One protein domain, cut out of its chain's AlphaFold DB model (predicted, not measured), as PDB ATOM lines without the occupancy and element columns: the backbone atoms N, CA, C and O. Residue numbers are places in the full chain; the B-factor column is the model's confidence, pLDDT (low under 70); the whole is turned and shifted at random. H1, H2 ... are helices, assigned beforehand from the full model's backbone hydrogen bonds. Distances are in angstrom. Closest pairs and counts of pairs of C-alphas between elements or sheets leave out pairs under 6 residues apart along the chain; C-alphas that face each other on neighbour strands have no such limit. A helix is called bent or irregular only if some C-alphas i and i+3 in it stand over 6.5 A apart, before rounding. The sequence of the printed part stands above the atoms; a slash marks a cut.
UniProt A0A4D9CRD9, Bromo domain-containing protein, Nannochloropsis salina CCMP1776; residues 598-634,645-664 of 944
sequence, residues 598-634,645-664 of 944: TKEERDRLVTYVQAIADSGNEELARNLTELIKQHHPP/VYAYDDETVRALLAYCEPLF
ATOM      1  N   THR A 598     105.671 149.082 127.742       82.94
ATOM      2  CA  THR A 598     104.672 148.077 127.356       82.94
ATOM      3  C   THR A 598     104.704 147.759 125.856       82.94
ATOM      4  O   THR A 598     105.343 148.457 125.059       82.94
ATOM      5  N   LYS A 599     104.005 146.691 125.440       78.69
ATOM      6  CA  LYS A 599     103.851 146.349 124.014       78.69
ATOM      7  C   LYS A 599     103.164 147.507 123.281       78.69
ATOM      8  O   LYS A 599     103.703 148.031 122.317       78.69
ATOM      9  N   GLU A 600     102.073 148.016 123.845       79.25
ATOM     10  CA  GLU A 600     101.279 149.128 123.314       79.25
ATOM     11  C   GLU A 600     102.076 150.439 123.198       79.25
ATOM     12  O   GLU A 600     101.780 151.268 122.340       79.25
ATOM     13  N   GLU A 601     103.075 150.670 124.052       82.88
ATOM     14  CA  GLU A 601     103.980 151.825 123.947       82.88
ATOM     15  C   GLU A 601     104.951 151.691 122.769       82.88
ATOM     16  O   GLU A 601     105.156 152.647 122.015       82.88
ATOM     17  N   ARG A 602     105.494 150.489 122.545       83.12
ATOM     18  CA  ARG A 602     106.359 150.197 121.390       83.12
ATOM     19  C   ARG A 602     105.562 150.238 120.084       83.12
ATOM     20  O   ARG A 602     106.030 150.838 119.118       83.12
ATOM     21  N   ASP A 603     104.338 149.715 120.084       81.56
ATOM     22  CA  ASP A 603     103.422 149.718 118.937       81.56
ATOM     23  C   ASP A 603     102.998 151.154 118.551       81.56
ATOM     24  O   ASP A 603     102.984 151.512 117.363       81.56
ATOM     25  N   ARG A 604     102.740 152.032 119.542       84.19
ATOM     26  CA  ARG A 604     102.545 153.477 119.302       84.19
ATOM     27  C   ARG A 604     103.781 154.113 118.673       84.19
ATOM     28  O   ARG A 604     103.647 154.829 117.681       84.19
ATOM     29  N   LEU A 605     104.984 153.821 119.177       83.38
ATOM     30  CA  LEU A 605     106.208 154.380 118.601       83.38
ATOM     31  C   LEU A 605     106.460 153.894 117.165       83.38
ATOM     32  O   LEU A 605     106.823 154.709 116.319       83.38
ATOM     33  N   VAL A 606     106.221 152.614 116.852       81.38
ATOM     34  CA  VAL A 606     106.266 152.101 115.467       81.38
ATOM     35  C   VAL A 606     105.326 152.908 114.568       81.38
ATOM     36  O   VAL A 606     105.734 153.357 113.496       81.38
ATOM     37  N   THR A 607     104.102 153.166 115.036       82.50
ATOM     38  CA  THR A 607     103.098 153.961 114.309       82.50
ATOM     39  C   THR A 607     103.575 155.398 114.062       82.50
ATOM     40  O   THR A 607     103.484 155.888 112.935       82.50
ATOM     41  N   TYR A 608     104.144 156.072 115.069       83.56
ATOM     42  CA  TYR A 608     104.667 157.437 114.922       83.56
ATOM     43  C   TYR A 608     105.899 157.517 114.009       83.56
ATOM     44  O   TYR A 608     105.988 158.420 113.178       83.56
ATOM     45  N   VAL A 609     106.834 156.565 114.114       79.00
ATOM     46  CA  VAL A 609     108.029 156.501 113.251       79.00
ATOM     47  C   VAL A 609     107.629 156.285 111.788       79.00
ATOM     48  O   VAL A 609     108.154 156.968 110.908       79.00
ATOM     49  N   GLN A 610     106.662 155.398 111.529       77.12
ATOM     50  CA  GLN A 610     106.127 155.167 110.187       77.12
ATOM     51  C   GLN A 610     105.404 156.415 109.649       77.12
ATOM     52  O   GLN A 610     105.696 156.860 108.542       77.12
ATOM     53  N   ALA A 611     104.553 157.058 110.457       78.38
ATOM     54  CA  ALA A 611     103.867 158.292 110.070       78.38
ATOM     55  C   ALA A 611     104.837 159.456 109.774       78.38
ATOM     56  O   ALA A 611     104.611 160.220 108.833       78.38
ATOM     57  N   ILE A 612     105.945 159.583 110.518       78.06
ATOM     58  CA  ILE A 612     107.004 160.563 110.222       78.06
ATOM     59  C   ILE A 612     107.691 160.230 108.890       78.06
ATOM     60  O   ILE A 612     107.901 161.142 108.086       78.06
ATOM     61  N   ALA A 613     108.001 158.959 108.619       72.19
ATOM     62  CA  ALA A 613     108.606 158.540 107.353       72.19
ATOM     63  C   ALA A 613     107.688 158.824 106.146       72.19
ATOM     64  O   ALA A 613     108.129 159.428 105.164       72.19
ATOM     65  N   ASP A 614     106.404 158.475 106.250       73.56
ATOM     66  CA  ASP A 614     105.412 158.662 105.183       73.56
ATOM     67  C   ASP A 614     104.995 160.132 104.989       73.56
ATOM     68  O   ASP A 614     104.552 160.513 103.905       73.56
ATOM     69  N   SER A 615     105.191 160.993 105.998       77.31
ATOM     70  CA  SER A 615     104.925 162.439 105.890       77.31
ATOM     71  C   SER A 615     105.818 163.164 104.871       77.31
ATOM     72  O   SER A 615     105.510 164.287 104.468       77.31
ATOM     73  N   GLY A 616     106.959 162.570 104.498       68.00
ATOM     74  CA  GLY A 616     107.980 163.210 103.663       68.00
ATOM     75  C   GLY A 616     108.702 164.393 104.328       68.00
ATOM     76  O   GLY A 616     109.491 165.071 103.667       68.00
ATOM     77  N   ASN A 617     108.462 164.665 105.617       76.81
ATOM     78  CA  ASN A 617     109.112 165.754 106.342       76.81
ATOM     79  C   ASN A 617     110.564 165.384 106.693       76.81
ATOM     80  O   ASN A 617     110.859 164.826 107.753       76.81
ATOM     81  N   GLU A 618     111.490 165.730 105.795       72.19
ATOM     82  CA  GLU A 618     112.914 165.442 105.974       72.19
ATOM     83  C   GLU A 618     113.551 166.106 107.215       72.19
ATOM     84  O   GLU A 618     114.663 165.736 107.591       72.19
ATOM     85  N   GLU A 619     112.928 167.119 107.825       74.88
ATOM     86  CA  GLU A 619     113.461 167.768 109.032       74.88
ATOM     87  C   GLU A 619     113.133 166.942 110.280       74.88
ATOM     88  O   GLU A 619     114.041 166.598 111.039       74.88
ATOM     89  N   LEU A 620     111.878 166.499 110.427       75.19
ATOM     90  CA  LEU A 620     111.490 165.540 111.469       75.19
ATOM     91  C   LEU A 620     112.249 164.215 111.324       75.19
ATOM     92  O   LEU A 620     112.786 163.708 112.309       75.19
ATOM     93  N   ALA A 621     112.384 163.694 110.100       72.88
ATOM     94  CA  ALA A 621     113.138 162.465 109.847       72.88
ATOM     95  C   ALA A 621     114.632 162.597 110.212       72.88
ATOM     96  O   ALA A 621     115.215 161.661 110.768       72.88
ATOM     97  N   ARG A 622     115.262 163.759 109.962       74.69
ATOM     98  CA  ARG A 622     116.644 164.037 110.403       74.69
ATOM     99  C   ARG A 622     116.751 164.138 111.921       74.69
ATOM    100  O   ARG A 622     117.650 163.520 112.481       74.69
ATOM    101  N   ASN A 623     115.844 164.859 112.576       76.69
ATOM    102  CA  ASN A 623     115.860 165.032 114.031       76.69
ATOM    103  C   ASN A 623     115.665 163.693 114.763       76.69
ATOM    104  O   ASN A 623     116.445 163.366 115.654       76.69
ATOM    105  N   LEU A 624     114.707 162.875 114.315       73.88
ATOM    106  CA  LEU A 624     114.495 161.506 114.793       73.88
ATOM    107  C   LEU A 624     115.750 160.635 114.596       73.88
ATOM    108  O   LEU A 624     116.198 159.959 115.519       73.88
ATOM    109  N   THR A 625     116.369 160.705 113.412       71.81
ATOM    110  CA  THR A 625     117.620 159.987 113.107       71.81
ATOM    111  C   THR A 625     118.779 160.429 114.010       71.81
ATOM    112  O   THR A 625     119.595 159.601 114.413       71.81
ATOM    113  N   GLU A 626     118.878 161.716 114.348       72.19
ATOM    114  CA  GLU A 626     119.936 162.242 115.218       72.19
ATOM    115  C   GLU A 626     119.696 161.920 116.701       72.19
ATOM    116  O   GLU A 626     120.656 161.724 117.445       72.19
ATOM    117  N   LEU A 627     118.434 161.810 117.129       73.56
ATOM    118  CA  LEU A 627     118.060 161.353 118.469       73.56
ATOM    119  C   LEU A 627     118.406 159.864 118.658       73.56
ATOM    120  O   LEU A 627     119.045 159.502 119.645       73.56
ATOM    121  N   ILE A 628     118.119 159.021 117.658       70.25
ATOM    122  CA  ILE A 628     118.516 157.599 117.653       70.25
ATOM    123  C   ILE A 628     120.048 157.444 117.758       70.25
ATOM    124  O   ILE A 628     120.521 156.612 118.528       70.25
ATOM    125  N   LYS A 629     120.843 158.271 117.060       67.69
ATOM    126  CA  LYS A 629     122.323 158.255 117.170       67.69
ATOM    127  C   LYS A 629     122.861 158.687 118.536       67.69
ATOM    128  O   LYS A 629     123.975 158.307 118.886       67.69
ATOM    129  N   GLN A 630     122.129 159.526 119.271       66.31
ATOM    130  CA  GLN A 630     122.560 160.002 120.590       66.31
ATOM    131  C   GLN A 630     122.417 158.915 121.657       66.31
ATOM    132  O   GLN A 630     123.276 158.819 122.532       66.31
ATOM    133  N   HIS A 631     121.390 158.069 121.545       63.78
ATOM    134  CA  HIS A 631     121.184 156.930 122.442       63.78
ATOM    135  C   HIS A 631     121.879 155.640 121.959       63.78
ATOM    136  O   HIS A 631     122.253 154.812 122.783       63.78
ATOM    137  N   HIS A 632     122.142 155.484 120.653       58.78
ATOM    138  CA  HIS A 632     122.792 154.293 120.089       58.78
ATOM    139  C   HIS A 632     123.992 154.623 119.167       58.78
ATOM    140  O   HIS A 632     123.802 155.186 118.084       58.78
ATOM    141  N   PRO A 633     125.235 154.217 119.513       41.47
ATOM    142  CA  PRO A 633     126.382 154.343 118.612       41.47
ATOM    143  C   PRO A 633     126.283 153.363 117.419       41.47
ATOM    144  O   PRO A 633     125.688 152.289 117.541       41.47
ATOM    145  N   PRO A 634     126.860 153.701 116.247       44.81
ATOM    146  CA  PRO A 634     126.499 153.063 114.981       44.81
ATOM    147  C   PRO A 634     127.146 151.691 114.740       44.81
ATOM    148  O   PRO A 634     128.371 151.554 114.706       44.81
ATOM    149  N   VAL A 645     112.115 148.888 116.420       67.38
ATOM    150  CA  VAL A 645     111.738 149.515 117.701       67.38
ATOM    151  C   VAL A 645     111.806 148.533 118.883       67.38
ATOM    152  O   VAL A 645     112.188 148.922 119.983       67.38
ATOM    153  N   TYR A 646     111.532 147.245 118.659       74.19
ATOM    154  CA  TYR A 646     111.613 146.204 119.694       74.19
ATOM    155  C   TYR A 646     113.052 145.788 120.050       74.19
ATOM    156  O   TYR A 646     113.246 145.021 120.990       74.19
ATOM    157  N   ALA A 647     114.059 146.264 119.309       68.50
ATOM    158  CA  ALA A 647     115.474 146.059 119.625       68.50
ATOM    159  C   ALA A 647     116.097 147.225 120.420       68.50
ATOM    160  O   ALA A 647     117.273 147.144 120.767       68.50
ATOM    161  N   TYR A 648     115.335 148.290 120.694       75.69
ATOM    162  CA  TYR A 648     115.771 149.402 121.539       75.69
ATOM    163  C   TYR A 648     115.434 149.163 123.012       75.69
ATOM    164  O   TYR A 648     114.399 148.578 123.350       75.69
ATOM    165  N   ASP A 649     116.307 149.660 123.887       79.31
ATOM    166  CA  ASP A 649     116.054 149.678 125.322       79.31
ATOM    167  C   ASP A 649     114.932 150.654 125.711       79.31
ATOM    168  O   ASP A 649     114.538 151.567 124.982       79.31
ATOM    169  N   ASP A 650     114.390 150.418 126.898       78.62
ATOM    170  CA  ASP A 650     113.255 151.133 127.470       78.62
ATOM    171  C   ASP A 650     113.533 152.633 127.680       78.62
ATOM    172  O   ASP A 650     112.610 153.447 127.655       78.62
ATOM    173  N   GLU A 651     114.791 153.027 127.884       78.38
ATOM    174  CA  GLU A 651     115.183 154.435 128.006       78.38
ATOM    175  C   GLU A 651     115.113 155.133 126.639       78.38
ATOM    176  O   GLU A 651     114.470 156.177 126.506       78.38
ATOM    177  N   THR A 652     115.663 154.500 125.600       79.12
ATOM    178  CA  THR A 652     115.584 154.954 124.206       79.12
ATOM    179  C   THR A 652     114.138 155.018 123.717       79.12
ATOM    180  O   THR A 652     113.744 156.016 123.113       79.12
ATOM    181  N   VAL A 653     113.304 154.008 123.999       80.50
ATOM    182  CA  VAL A 653     111.891 154.021 123.576       80.50
ATOM    183  C   VAL A 653     111.105 155.139 124.267       80.50
ATOM    184  O   VAL A 653     110.373 155.852 123.581       80.50
ATOM    185  N   ARG A 654     111.291 155.380 125.577       81.94
ATOM    186  CA  ARG A 654     110.647 156.523 126.259       81.94
ATOM    187  C   ARG A 654     111.144 157.872 125.731       81.94
ATOM    188  O   ARG A 654     110.331 158.773 125.546       81.94
ATOM    189  N   ALA A 655     112.438 158.013 125.434       78.75
ATOM    190  CA  ALA A 655     112.991 159.239 124.849       78.75
ATOM    191  C   ALA A 655     112.418 159.532 123.447       78.75
ATOM    192  O   ALA A 655     112.120 160.682 123.122       78.75
ATOM    193  N   LEU A 656     112.215 158.493 122.630       80.00
ATOM    194  CA  LEU A 656     111.608 158.607 121.302       80.00
ATOM    195  C   LEU A 656     110.092 158.870 121.372       80.00
ATOM    196  O   LEU A 656     109.596 159.703 120.612       80.00
ATOM    197  N   LEU A 657     109.365 158.235 122.300       83.38
ATOM    198  CA  LEU A 657     107.945 158.522 122.558       83.38
ATOM    199  C   LEU A 657     107.737 159.966 123.017       83.38
ATOM    200  O   LEU A 657     106.941 160.675 122.411       83.38
ATOM    201  N   ALA A 658     108.523 160.446 123.984       83.31
ATOM    202  CA  ALA A 658     108.446 161.825 124.474       83.31
ATOM    203  C   ALA A 658     108.780 162.888 123.403       83.31
ATOM    204  O   ALA A 658     108.386 164.046 123.546       83.31
ATOM    205  N   TYR A 659     109.487 162.512 122.330       82.88
ATOM    206  CA  TYR A 659     109.678 163.357 121.147       82.88
ATOM    207  C   TYR A 659     108.501 163.278 120.160       82.88
ATOM    208  O   TYR A 659     108.167 164.279 119.528       82.88
ATOM    209  N   CYS A 660     107.873 162.107 120.017       81.06
ATOM    210  CA  CYS A 660     106.812 161.869 119.038       81.06
ATOM    211  C   CYS A 660     105.412 162.258 119.529       81.06
ATOM    212  O   CYS A 660     104.682 162.888 118.772       81.06
ATOM    213  N   GLU A 661     105.017 161.914 120.759       82.12
ATOM    214  CA  GLU A 661     103.651 162.138 121.268       82.12
ATOM    215  C   GLU A 661     103.193 163.616 121.118       82.12
ATOM    216  O   GLU A 661     102.139 163.835 120.513       82.12
ATOM    217  N   PRO A 662     104.003 164.648 121.458       80.00
ATOM    218  CA  PRO A 662     103.631 166.058 121.258       80.00
ATOM    219  C   PRO A 662     103.507 166.518 119.792       80.00
ATOM    220  O   PRO A 662     103.082 167.643 119.540       80.00
ATOM    221  N   LEU A 663     103.913 165.692 118.819       76.00
ATOM    222  CA  LEU A 663     103.744 165.952 117.382       76.00
ATOM    223  C   LEU A 663     102.440 165.353 116.827       76.00
ATOM    224  O   LEU A 663     102.060 165.677 115.701       76.00
ATOM    225  N   PHE A 664     101.770 164.487 117.596       71.56
ATOM    226  CA  PHE A 664     100.557 163.768 117.193       71.56
ATOM    227  C   PHE A 664      99.346 164.012 118.115       71.56
ATOM    228  O   PHE A 664      98.222 163.706 117.717       71.56
TER     229      PHE A 664
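What this domain is: This is residues 598 to 634 and 645 to 664 of the 944 residues of the protein "Bromo domain-containing protein" of Nannochloropsis salina CCMP1776 (UniProt A0A4D9CRD9). H1 and H2 make a V, meeting near their ends at a corner where residues 614 to 619 stick out, and H3 packs on both arms toward the open side, crossing H1 steeply and running back nearly alongside H2. The printed part has 57 residues with three named helices, H1, H2 and H3 in that order, and no named strand; the class is all helix. It is compact, with a radius of gyration of the C-alphas of 10.7 A and spans of 27 by 26 by 17 A.

Where its parts are: H1 is residues 599 to 614, 22.6 A long, and begins with C-alpha 599 at (103.851, 146.349, 124.014). H2 is residues 618 to 631, 20.3 A long, beginning with C-alpha 618 at (112.914, 165.442, 105.974). H3 is residues 650 to 664, 20.7 A long, and ends with C-alpha 664 at (100.557, 163.768, 117.193). H3 is only just irregular: C-alphas 659 and 662 are 6.6 A apart, and its line is a rough one.

How they stand to each other: H1 and H2, joined by a tight link, only just touch, and only at the corner, with 3 pairs of C-alphas within 8 A, through residues 612 to 613 and 620 to 621. Their closest C-alphas, of Ile 612 and Ala 621, are 6.4 A apart, and they run opposite ways at a steep tilt of 41 degrees. H1 and H3 touch, the closest C-alphas being those of Leu 605 and Leu 657 at 6.0 A; they run the same way at a steep tilt of 54 degrees. H3 touches H2 with residues 652 to 656 alone. The closest C-alphas there, of His 631 and Thr 652, are 6.2 A apart, and the two helices run opposite ways at a shallow tilt of 20 degrees. Every O i to N i+4 pair is within hydrogen-bond range in H1 and H2, and 8 of 11 are in H3.

The domain as a whole: The two C-alphas farthest apart, of Thr 598 and Glu 618, are 28.8 A apart. Residues 635 to 644 are not printed, and C-alphas 634 and 645 are 15.4 A apart across this cut, which lies in the link from H2 to H3. The mean pLDDT of the printed part is 75.4; residue 616, residues 629 to 634, residue 645 and residue 647 are under 70.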